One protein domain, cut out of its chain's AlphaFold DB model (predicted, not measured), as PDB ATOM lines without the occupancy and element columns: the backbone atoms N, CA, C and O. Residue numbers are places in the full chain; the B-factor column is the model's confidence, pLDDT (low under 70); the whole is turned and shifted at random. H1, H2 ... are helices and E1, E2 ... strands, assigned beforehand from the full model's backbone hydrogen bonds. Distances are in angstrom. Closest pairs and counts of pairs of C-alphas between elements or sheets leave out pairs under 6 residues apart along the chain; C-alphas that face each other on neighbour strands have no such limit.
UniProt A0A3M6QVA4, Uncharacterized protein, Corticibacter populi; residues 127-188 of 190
ATOM      1  N   LYS A 127     -42.902 -46.407 -15.663       94.25
ATOM      2  CA  LYS A 127     -42.986 -45.427 -16.747       94.25
ATOM      3  C   LYS A 127     -41.678 -44.649 -16.852       94.25
ATOM      4  O   LYS A 127     -41.033 -44.348 -15.853       94.25
ATOM      5  N   VAL A 128     -41.310 -44.268 -18.072       95.62
ATOM      6  CA  VAL A 128     -40.301 -43.221 -18.277       95.62
ATOM      7  C   VAL A 128     -41.011 -41.878 -18.145       95.62
ATOM      8  O   VAL A 128     -41.655 -41.437 -19.097       95.62
ATOM      9  N   LEU A 129     -40.946 -41.290 -16.951       96.25
ATOM     10  CA  LEU A 129     -41.555 -40.002 -16.621       96.25
ATOM     11  C   LEU A 129     -40.580 -38.856 -16.885       96.25
ATOM     12  O   LEU A 129     -39.400 -38.948 -16.535       96.25
ATOM     13  N   PHE A 130     -41.082 -37.762 -17.445       95.62
ATOM     14  CA  PHE A 130     -40.305 -36.548 -17.639       95.62
ATOM     15  C   PHE A 130     -41.188 -35.304 -17.604       95.62
ATOM     16  O   PHE A 130     -42.350 -35.351 -18.004       95.62
ATOM     17  N   VAL A 131     -40.633 -34.183 -17.154       95.31
ATOM     18  CA  VAL A 131     -41.287 -32.875 -17.229       95.31
ATOM     19  C   VAL A 131     -40.800 -32.137 -18.464       95.31
ATOM     20  O   VAL A 131     -39.596 -32.047 -18.713       95.31
ATOM     21  N   LYS A 132     -41.748 -31.600 -19.230       93.62
ATOM     22  CA  LYS A 132     -41.516 -30.741 -20.394       93.62
ATOM     23  C   LYS A 132     -42.493 -29.580 -20.327       93.62
ATOM     24  O   LYS A 132     -43.692 -29.812 -20.222       93.62
ATOM     25  N   ASP A 133     -41.989 -28.350 -20.415       89.81
ATOM     26  CA  ASP A 133     -42.839 -27.147 -20.477       89.81
ATOM     27  C   ASP A 133     -43.832 -27.043 -19.297       89.81
ATOM     28  O   ASP A 133     -45.002 -26.716 -19.472       89.81
ATOM     29  N   GLY A 134     -43.380 -27.419 -18.095       88.50
ATOM     30  CA  GLY A 134     -44.210 -27.420 -16.885       88.50
ATOM     31  C   GLY A 134     -45.293 -28.504 -16.845       88.50
ATOM     32  O   GLY A 134     -46.213 -28.401 -16.039       88.50
ATOM     33  N   ARG A 135     -45.210 -29.534 -17.696       91.12
ATOM     34  CA  ARG A 135     -46.152 -30.662 -17.722       91.12
ATOM     35  C   ARG A 135     -45.434 -31.977 -17.478       91.12
ATOM     36  O   ARG A 135     -44.399 -32.238 -18.093       91.12
ATOM     37  N   LEU A 136     -46.019 -32.819 -16.633       94.38
ATOM     38  CA  LEU A 136     -45.574 -34.192 -16.435       94.38
ATOM     39  C   LEU A 136     -46.059 -35.065 -17.599       94.38
ATOM     40  O   LEU A 136     -47.249 -35.154 -17.882       94.38
ATOM     41  N   LEU A 137     -45.121 -35.717 -18.278       94.00
ATOM     42  CA  LEU A 137     -45.365 -36.588 -19.422       94.00
ATOM     43  C   LEU A 137     -44.726 -37.959 -19.197       94.00
ATOM     44  O   LEU A 137     -43.843 -38.139 -18.355       94.00
ATOM     45  N   PHE A 138     -45.157 -38.940 -19.990       95.06
ATOM     46  CA  PHE A 138     -44.550 -40.265 -20.014       95.06
ATOM     47  C   PHE A 138     -44.410 -40.803 -21.437       95.06
ATOM     48  O   PHE A 138     -45.198 -40.484 -22.328       95.06
ATOM     49  N   VAL A 139     -43.415 -41.663 -21.656       93.81
ATOM     50  CA  VAL A 139     -43.239 -42.336 -22.951       93.81
ATOM     51  C   VAL A 139     -44.166 -43.551 -23.040       93.81
ATOM     52  O   VAL A 139     -43.976 -44.551 -22.343       93.81
ATOM     53  N   LYS A 140     -45.177 -43.492 -23.916       91.25
ATOM     54  CA  LYS A 140     -46.126 -44.596 -24.134       91.25
ATOM     55  C   LYS A 140     -45.403 -45.854 -24.633       91.25
ATOM     56  O   LYS A 140     -44.609 -45.794 -25.565       91.25
ATOM     57  N   GLY A 141     -45.701 -47.000 -24.020       87.81
ATOM     58  CA  GLY A 141     -45.138 -48.306 -24.393       87.81
ATOM     59  C   GLY A 141     -43.726 -48.583 -23.864       87.81
ATOM     60  O   GLY A 141     -43.302 -49.737 -23.863       87.81
ATOM     61  N   ALA A 142     -43.017 -47.575 -23.349       90.81
ATOM     62  CA  ALA A 142     -41.720 -47.770 -22.718       90.81
ATOM     63  C   ALA A 142     -41.890 -48.219 -21.261       90.81
ATOM     64  O   ALA A 142     -42.548 -47.545 -20.467       90.81
ATOM     65  N   LYS A 143     -41.261 -49.342 -20.900       91.94
ATOM     66  CA  LYS A 143     -41.166 -49.800 -19.509       91.94
ATOM     67  C   LYS A 143     -39.780 -49.484 -18.968       91.94
ATOM     68  O   LYS A 143     -38.814 -50.068 -19.447       91.94
ATOM     69  N   LEU A 144     -39.677 -48.627 -17.952       91.81
ATOM     70  CA  LEU A 144     -38.381 -48.180 -17.418       91.81
ATOM     71  C   LEU A 144     -37.474 -49.355 -17.012       91.81
ATOM     72  O   LEU A 144     -36.278 -49.349 -17.290       91.81
ATOM     73  N   LYS A 145     -38.052 -50.389 -16.390       91.50
ATOM     74  CA  LYS A 145     -37.345 -51.610 -15.969       91.50
ATOM     75  C   LYS A 145     -36.817 -52.469 -17.122       91.50
ATOM     76  O   LYS A 145     -35.922 -53.267 -16.896       91.50
ATOM     77  N   ALA A 146     -37.377 -52.336 -18.323       92.81
ATOM     78  CA  ALA A 146     -36.973 -53.114 -19.495       92.81
ATOM     79  C   ALA A 146     -35.878 -52.420 -20.324       92.81
ATOM     80  O   ALA A 146     -35.381 -52.994 -21.289       92.81
ATOM     81  N   ILE A 147     -35.514 -51.182 -19.978       93.19
ATOM     82  CA  ILE A 147     -34.473 -50.429 -20.676       93.19
ATOM     83  C   ILE A 147     -33.115 -50.869 -20.126       93.19
ATOM     84  O   ILE A 147     -32.787 -50.566 -18.980       93.19
ATOM     85  N   ALA A 148     -32.341 -51.578 -20.952       93.06
ATOM     86  CA  ALA A 148     -31.008 -52.062 -20.591       93.06
ATOM     87  C   ALA A 148     -30.007 -50.905 -20.430       93.06
ATOM     88  O   ALA A 148     -29.383 -50.769 -19.382       93.06
ATOM     89  N   ASP A 149     -29.913 -50.034 -21.439       95.19
ATOM     90  CA  ASP A 149     -29.079 -48.834 -21.396       95.19
ATOM     91  C   ASP A 149     -29.950 -47.590 -21.193       95.19
ATOM     92  O   ASP A 149     -30.465 -46.980 -22.137       95.19
ATOM     93  N   LYS A 150     -30.152 -47.235 -19.921       94.00
ATOM     94  CA  LYS A 150     -30.942 -46.057 -19.545       94.00
ATOM     95  C   LYS A 150     -30.284 -44.761 -20.009       94.00
ATOM     96  O   LYS A 150     -30.999 -43.866 -20.446       94.00
ATOM     97  N   ALA A 151     -28.955 -44.667 -19.963       94.94
ATOM     98  CA  ALA A 151     -28.232 -43.451 -20.324       94.94
ATOM     99  C   ALA A 151     -28.402 -43.131 -21.817       94.94
ATOM    100  O   ALA A 151     -28.821 -42.025 -22.168       94.94
ATOM    101  N   ALA A 152     -28.181 -44.116 -22.696       96.25
ATOM    102  CA  ALA A 152     -28.382 -43.943 -24.134       96.25
ATOM    103  C   ALA A 152     -29.853 -43.672 -24.483       96.25
ATOM    104  O   ALA A 152     -30.156 -42.839 -25.348       96.25
ATOM    105  N   TYR A 153     -30.784 -44.335 -23.789       96.25
ATOM    106  CA  TYR A 153     -32.213 -44.105 -23.979       96.25
ATOM    107  C   TYR A 153     -32.617 -42.676 -23.598       96.25
ATOM    108  O   TYR A 153     -33.318 -42.011 -24.360       96.25
ATOM    109  N   PHE A 154     -32.159 -42.173 -22.450       96.25
ATOM    110  CA  PHE A 154     -32.456 -40.819 -21.979       96.25
ATOM    111  C   PHE A 154     -31.798 -39.741 -22.843       96.25
ATOM    112  O   PHE A 154     -32.441 -38.735 -23.148       96.25
ATOM    113  N   ALA A 155     -30.569 -39.962 -23.315       95.94
ATOM    114  CA  ALA A 155     -29.928 -39.086 -24.296       95.94
ATOM    115  C   ALA A 155     -30.740 -39.014 -25.602       95.94
ATOM    116  O   ALA A 155     -31.028 -37.926 -26.103       95.94
ATOM    117  N   SER A 156     -31.200 -40.165 -26.102       94.81
ATOM    118  CA  SER A 156     -32.059 -40.242 -27.290       94.81
ATOM    119  C   SER A 156     -33.418 -39.578 -27.070       94.81
ATOM    120  O   SER A 156     -33.942 -38.933 -27.976       94.81
ATOM    121  N   LEU A 157     -34.001 -39.722 -25.874       94.75
ATOM    122  CA  LEU A 157     -35.257 -39.069 -25.514       94.75
ATOM    123  C   LEU A 157     -35.105 -37.551 -25.590       94.75
ATOM    124  O   LEU A 157     -35.930 -36.922 -26.244       94.75
ATOM    125  N   ARG A 158     -34.044 -36.994 -24.992       95.31
ATOM    126  CA  ARG A 158     -33.727 -35.558 -25.036       95.31
ATOM    127  C   ARG A 158     -33.503 -35.055 -26.457       95.31
ATOM    128  O   ARG A 158     -34.082 -34.042 -26.821       95.31
ATOM    129  N   ALA A 159     -32.737 -35.783 -27.271       94.69
ATOM    130  CA  ALA A 159     -32.443 -35.400 -28.654       94.69
ATOM    131  C   ALA A 159     -33.697 -35.307 -29.547       94.69
ATOM    132  O   ALA A 159     -33.683 -34.617 -30.561       94.69
ATOM    133  N   ARG A 160     -34.784 -35.998 -29.178       92.25
ATOM    134  CA  ARG A 160     -36.078 -35.953 -29.882       92.25
ATOM    135  C   ARG A 160     -36.992 -34.817 -29.415       92.25
ATOM    136  O   ARG A 160     -38.067 -34.659 -29.987       92.25
ATOM    137  N   GLN A 161     -36.629 -34.085 -28.362       91.69
ATOM    138  CA  GLN A 161     -37.435 -32.978 -27.854       91.69
ATOM    139  C   GLN A 161     -36.954 -31.649 -28.430       91.69
ATOM    140  O   GLN A 161     -35.763 -31.378 -28.511       91.69
ATOM    141  N   ASP A 162     -37.912 -30.797 -28.769       90.06
ATOM    142  CA  ASP A 162     -37.734 -29.395 -29.156       90.06
ATOM    143  C   ASP A 162     -37.467 -28.468 -27.957       90.06
ATOM    144  O   ASP A 162     -37.020 -27.337 -28.127       90.06
ATOM    145  N   LYS A 163     -37.737 -28.946 -26.738       90.69
ATOM    146  CA  LYS A 163     -37.533 -28.222 -25.479       90.69
ATOM    147  C   LYS A 163     -36.764 -29.087 -24.474       90.69
ATOM    148  O   LYS A 163     -36.895 -30.314 -24.521       90.69
ATOM    149  N   PRO A 164     -36.023 -28.477 -23.529       93.06
ATOM    150  CA  PRO A 164     -35.392 -29.205 -22.435       93.06
ATOM    151  C   PRO A 164     -36.403 -30.038 -21.641       93.06
ATOM    152  O   PRO A 164     -37.537 -29.609 -21.412       93.06
ATOM    153  N   VAL A 165     -35.969 -31.220 -21.203       96.06
ATOM    154  CA  VAL A 165     -36.772 -32.119 -20.368       96.06
ATOM    155  C   VAL A 165     -36.004 -32.568 -19.138       96.06
ATOM    156  O   VAL A 165     -34.796 -32.810 -19.199       96.06
ATOM    157  N   VAL A 166     -36.732 -32.720 -18.034       96.44
ATOM    158  CA  VAL A 166     -36.221 -33.271 -16.775       96.44
ATOM    159  C   VAL A 166     -36.775 -34.679 -16.621       96.44
ATOM    160  O   VAL A 166     -37.982 -34.846 -16.496       96.44
ATOM    161  N   ILE A 167     -35.918 -35.696 -16.659       96.62
ATOM    162  CA  ILE A 167     -36.331 -37.099 -16.543       96.62
ATOM    163  C   ILE A 167     -36.272 -37.488 -15.068       96.62
ATOM    164  O   ILE A 167     -35.209 -37.455 -14.455       96.62
ATOM    165  N   LEU A 168     -37.410 -37.884 -14.496       96.81
ATOM    166  CA  LEU A 168     -37.523 -38.113 -13.048       96.81
ATOM    167  C   LEU A 168     -36.608 -39.242 -12.559       96.81
ATOM    168  O   LEU A 168     -36.135 -39.205 -11.432       96.81
ATOM    169  N   ALA A 169     -36.337 -40.237 -13.406       95.38
ATOM    170  CA  ALA A 169     -35.494 -41.382 -13.064       95.38
ATOM    171  C   ALA A 169     -33.996 -41.044 -12.900       95.38
ATOM    172  O   ALA A 169     -33.239 -41.913 -12.474       95.38
ATOM    173  N   GLU A 170     -33.564 -39.834 -13.267       95.44
ATOM    174  CA  GLU A 170     -32.187 -39.354 -13.066       95.44
ATOM    175  C   GLU A 170     -32.042 -38.469 -11.818       95.44
ATOM    176  O   GLU A 170     -30.924 -38.116 -11.454       95.44
ATOM    177  N   LEU A 171     -33.151 -38.111 -11.164       96.12
ATOM    178  CA  LEU A 171     -33.149 -37.299  -9.950       96.12
ATOM    179  C   LEU A 171     -33.025 -38.178  -8.691       96.12
ATOM    180  O   LEU A 171     -33.430 -39.348  -8.708       96.12
ATOM    181  N   PRO A 172     -32.544 -37.618  -7.566       95.94
ATOM    182  CA  PRO A 172     -32.739 -38.213  -6.250       95.94
ATOM    183  C   PRO A 172     -34.222 -38.504  -5.982       95.94
ATOM    184  O   PRO A 172     -35.104 -37.771  -6.432       95.94
ATOM    185  N   ALA A 173     -34.508 -39.569  -5.229       92.06
ATOM    186  CA  ALA A 173     -35.876 -40.060  -5.041       92.06
ATOM    187  C   ALA A 173     -36.836 -38.998  -4.472       92.06
ATOM    188  O   ALA A 173     -37.972 -38.903  -4.935       92.06
ATOM    189  N   ASP A 174     -36.375 -38.188  -3.516       93.06
ATOM    190  CA  ASP A 174     -37.192 -37.142  -2.892       93.06
ATOM    191  C   ASP A 174     -37.452 -35.962  -3.838       93.06
ATOM    192  O   ASP A 174     -38.576 -35.464  -3.902       93.06
ATOM    193  N   GLU A 175     -36.462 -35.562  -4.643       95.31
ATOM    194  CA  GLU A 175     -36.636 -34.525  -5.671       95.31
ATOM    195  C   GLU A 175     -37.598 -34.987  -6.774       95.31
ATOM    196  O   GLU A 175     -38.490 -34.242  -7.186       95.31
ATOM    197  N   ALA A 176     -37.463 -36.241  -7.218       95.81
ATOM    198  CA  ALA A 176     -38.374 -36.847  -8.183       95.81
ATOM    199  C   ALA A 176     -39.811 -36.917  -7.647       95.81
ATOM    200  O   ALA A 176     -40.755 -36.647  -8.393       95.81
ATOM    201  N   PHE A 177     -39.979 -37.271  -6.367       95.00
ATOM    202  CA  PHE A 177     -41.282 -37.323  -5.709       95.00
ATOM    203  C   PHE A 177     -41.920 -35.938  -5.620       95.00
ATOM    204  O   PHE A 177     -43.060 -35.777  -6.051       95.00
ATOM    205  N   ALA A 178     -41.180 -34.935  -5.137       93.31
ATOM    206  CA  ALA A 178     -41.672 -33.565  -5.026       93.31
ATOM    207  C   ALA A 178     -42.105 -33.008  -6.391       93.31
ATOM    208  O   ALA A 178     -43.189 -32.438  -6.514       93.31
ATOM    209  N   LEU A 179     -41.301 -33.236  -7.437       93.94
ATOM    210  CA  LEU A 179     -41.636 -32.812  -8.795       93.94
ATOM    211  C   LEU A 179     -42.878 -33.536  -9.335       93.94
ATOM    212  O   LEU A 179     -43.752 -32.906  -9.921       93.94
ATOM    213  N   TRP A 180     -42.989 -34.852  -9.131       95.00
ATOM    214  CA  TRP A 180     -44.162 -35.629  -9.544       95.00
ATOM    215  C   TRP A 180     -45.438 -35.168  -8.825       95.00
ATOM    216  O   TRP A 180     -46.461 -34.935  -9.470       95.00
ATOM    217  N   GLN A 181     -45.364 -34.977  -7.506       92.00
ATOM    218  CA  GLN A 181     -46.497 -34.585  -6.669       92.00
ATOM    219  C   GLN A 181     -47.048 -33.211  -7.073       92.00
ATOM    220  O   GLN A 181     -48.261 -33.050  -7.170       92.00
ATOM    221  N   GLN A 182     -46.177 -32.249  -7.400       90.56
ATOM    222  CA  GLN A 182     -46.587 -30.921  -7.878       90.56
ATOM    223  C   GLN A 182     -47.465 -30.956  -9.133       90.56
ATOM    224  O   GLN A 182     -48.224 -30.013  -9.354       90.56
ATOM    225  N   HIS A 183     -47.337 -31.984  -9.972       87.75
ATOM    226  CA  HIS A 183     -48.129 -32.118 -11.192       87.75
ATOM    227  C   HIS A 183     -49.387 -32.956 -10.976       87.75
ATOM    228  O   HIS A 183     -50.431 -32.601 -11.502       87.75
ATOM    229  N   VAL A 184     -49.318 -34.018 -10.172       84.06
ATOM    230  CA  VAL A 184     -50.480 -34.887  -9.927       84.06
ATOM    231  C   VAL A 184     -51.526 -34.221  -9.031       84.06
ATOM    232  O   VAL A 184     -52.710 -34.406  -9.265       84.06
ATOM    233  N   VAL A 185     -51.113 -33.402  -8.057       69.69
ATOM    234  CA  VAL A 185     -52.047 -32.680  -7.168       69.69
ATOM    235  C   VAL A 185     -52.723 -31.497  -7.876       69.69
ATOM    236  O   VAL A 185     -53.840 -31.135  -7.537       69.69
ATOM    237  N   LYS A 186     -52.083 -30.894  -8.888       60.28
ATOM    238  CA  LYS A 186     -52.668 -29.774  -9.654       60.28
ATOM    239  C   LYS A 186     -53.728 -30.201 -10.669       60.28
ATOM    240  O   LYS A 186     -54.507 -29.356 -11.097       60.28
ATOM    241  N   ASP A 187     -53.722 -31.471 -11.066       50.53
ATOM    242  CA  ASP A 187     -54.666 -32.034 -12.033       50.53
ATOM    243  C   ASP A 187     -55.911 -32.649 -11.356       50.53
ATOM    244  O   ASP A 187     -56.746 -33.217 -12.057       50.53
ATOM    245  N   ASP A 188     -56.052 -32.535 -10.027       38.12
ATOM    246  CA  ASP A 188     -57.261 -32.923  -9.288       38.12
ATOM    247  C   ASP A 188     -58.164 -31.682  -9.126       38.12
ATOM    248  O   ASP A 188     -57.849 -30.790  -8.328       38.12
TER     249      ASP A 188
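AT A GLANCE: This is residues 127 to 188 of the 190 residues of an uncharacterized protein of Corticibacter populi (UniProt A0A3M6QVA4). A small antiparallel sheet, in order E2 E1 E3, is sandwiched between two helices, H1 over one face and H2 over the other, in three layers. The 62 printed residues, mixed in class, run E1, E2, H1, E3, H2. The whole is compact, radius of gyration of the C-alphas 11.7 A, spanning 33 by 25 by 21 A.

HOW THE PARTS SIT: E1, residues 127 to 132, forms a hairpin with E2, residues 135 to 143; N 137 and O 130 are 2.8 A apart. E2 bends by 76 degrees at residue 140. H1, residues 150 to 159, is on the sheet at a height of 9.6 A, with every O i to N i+4 pair within hydrogen-bond range. E3, residues 165 to 167, is antiparallel to E1, with N 131 and O 166 2.8 A apart. E2, H1 and E3 make a split strand-helix-strand unit, E1 between its same-way strands, with a right-handed crossover. H2, residues 173 to 184, with 7 of 8 such pairs, is on the opposite face; its closest C-alphas to E2 are His 183 and Leu 136, 6.2 A.

IN THESE COORDINATES: E1, 15.2 A long, begins at C-alpha 127 (-42.986, -45.427, -16.747). E2 measures 19.9 A, H1 14.1 A and E3 6.3 A. H2, 16.2 A, ends at C-alpha 184 (-50.480, -34.887, -9.927).

THE WHOLE: The printed part has no cut and no long link. Residues 185 to 188 have pLDDT under 70.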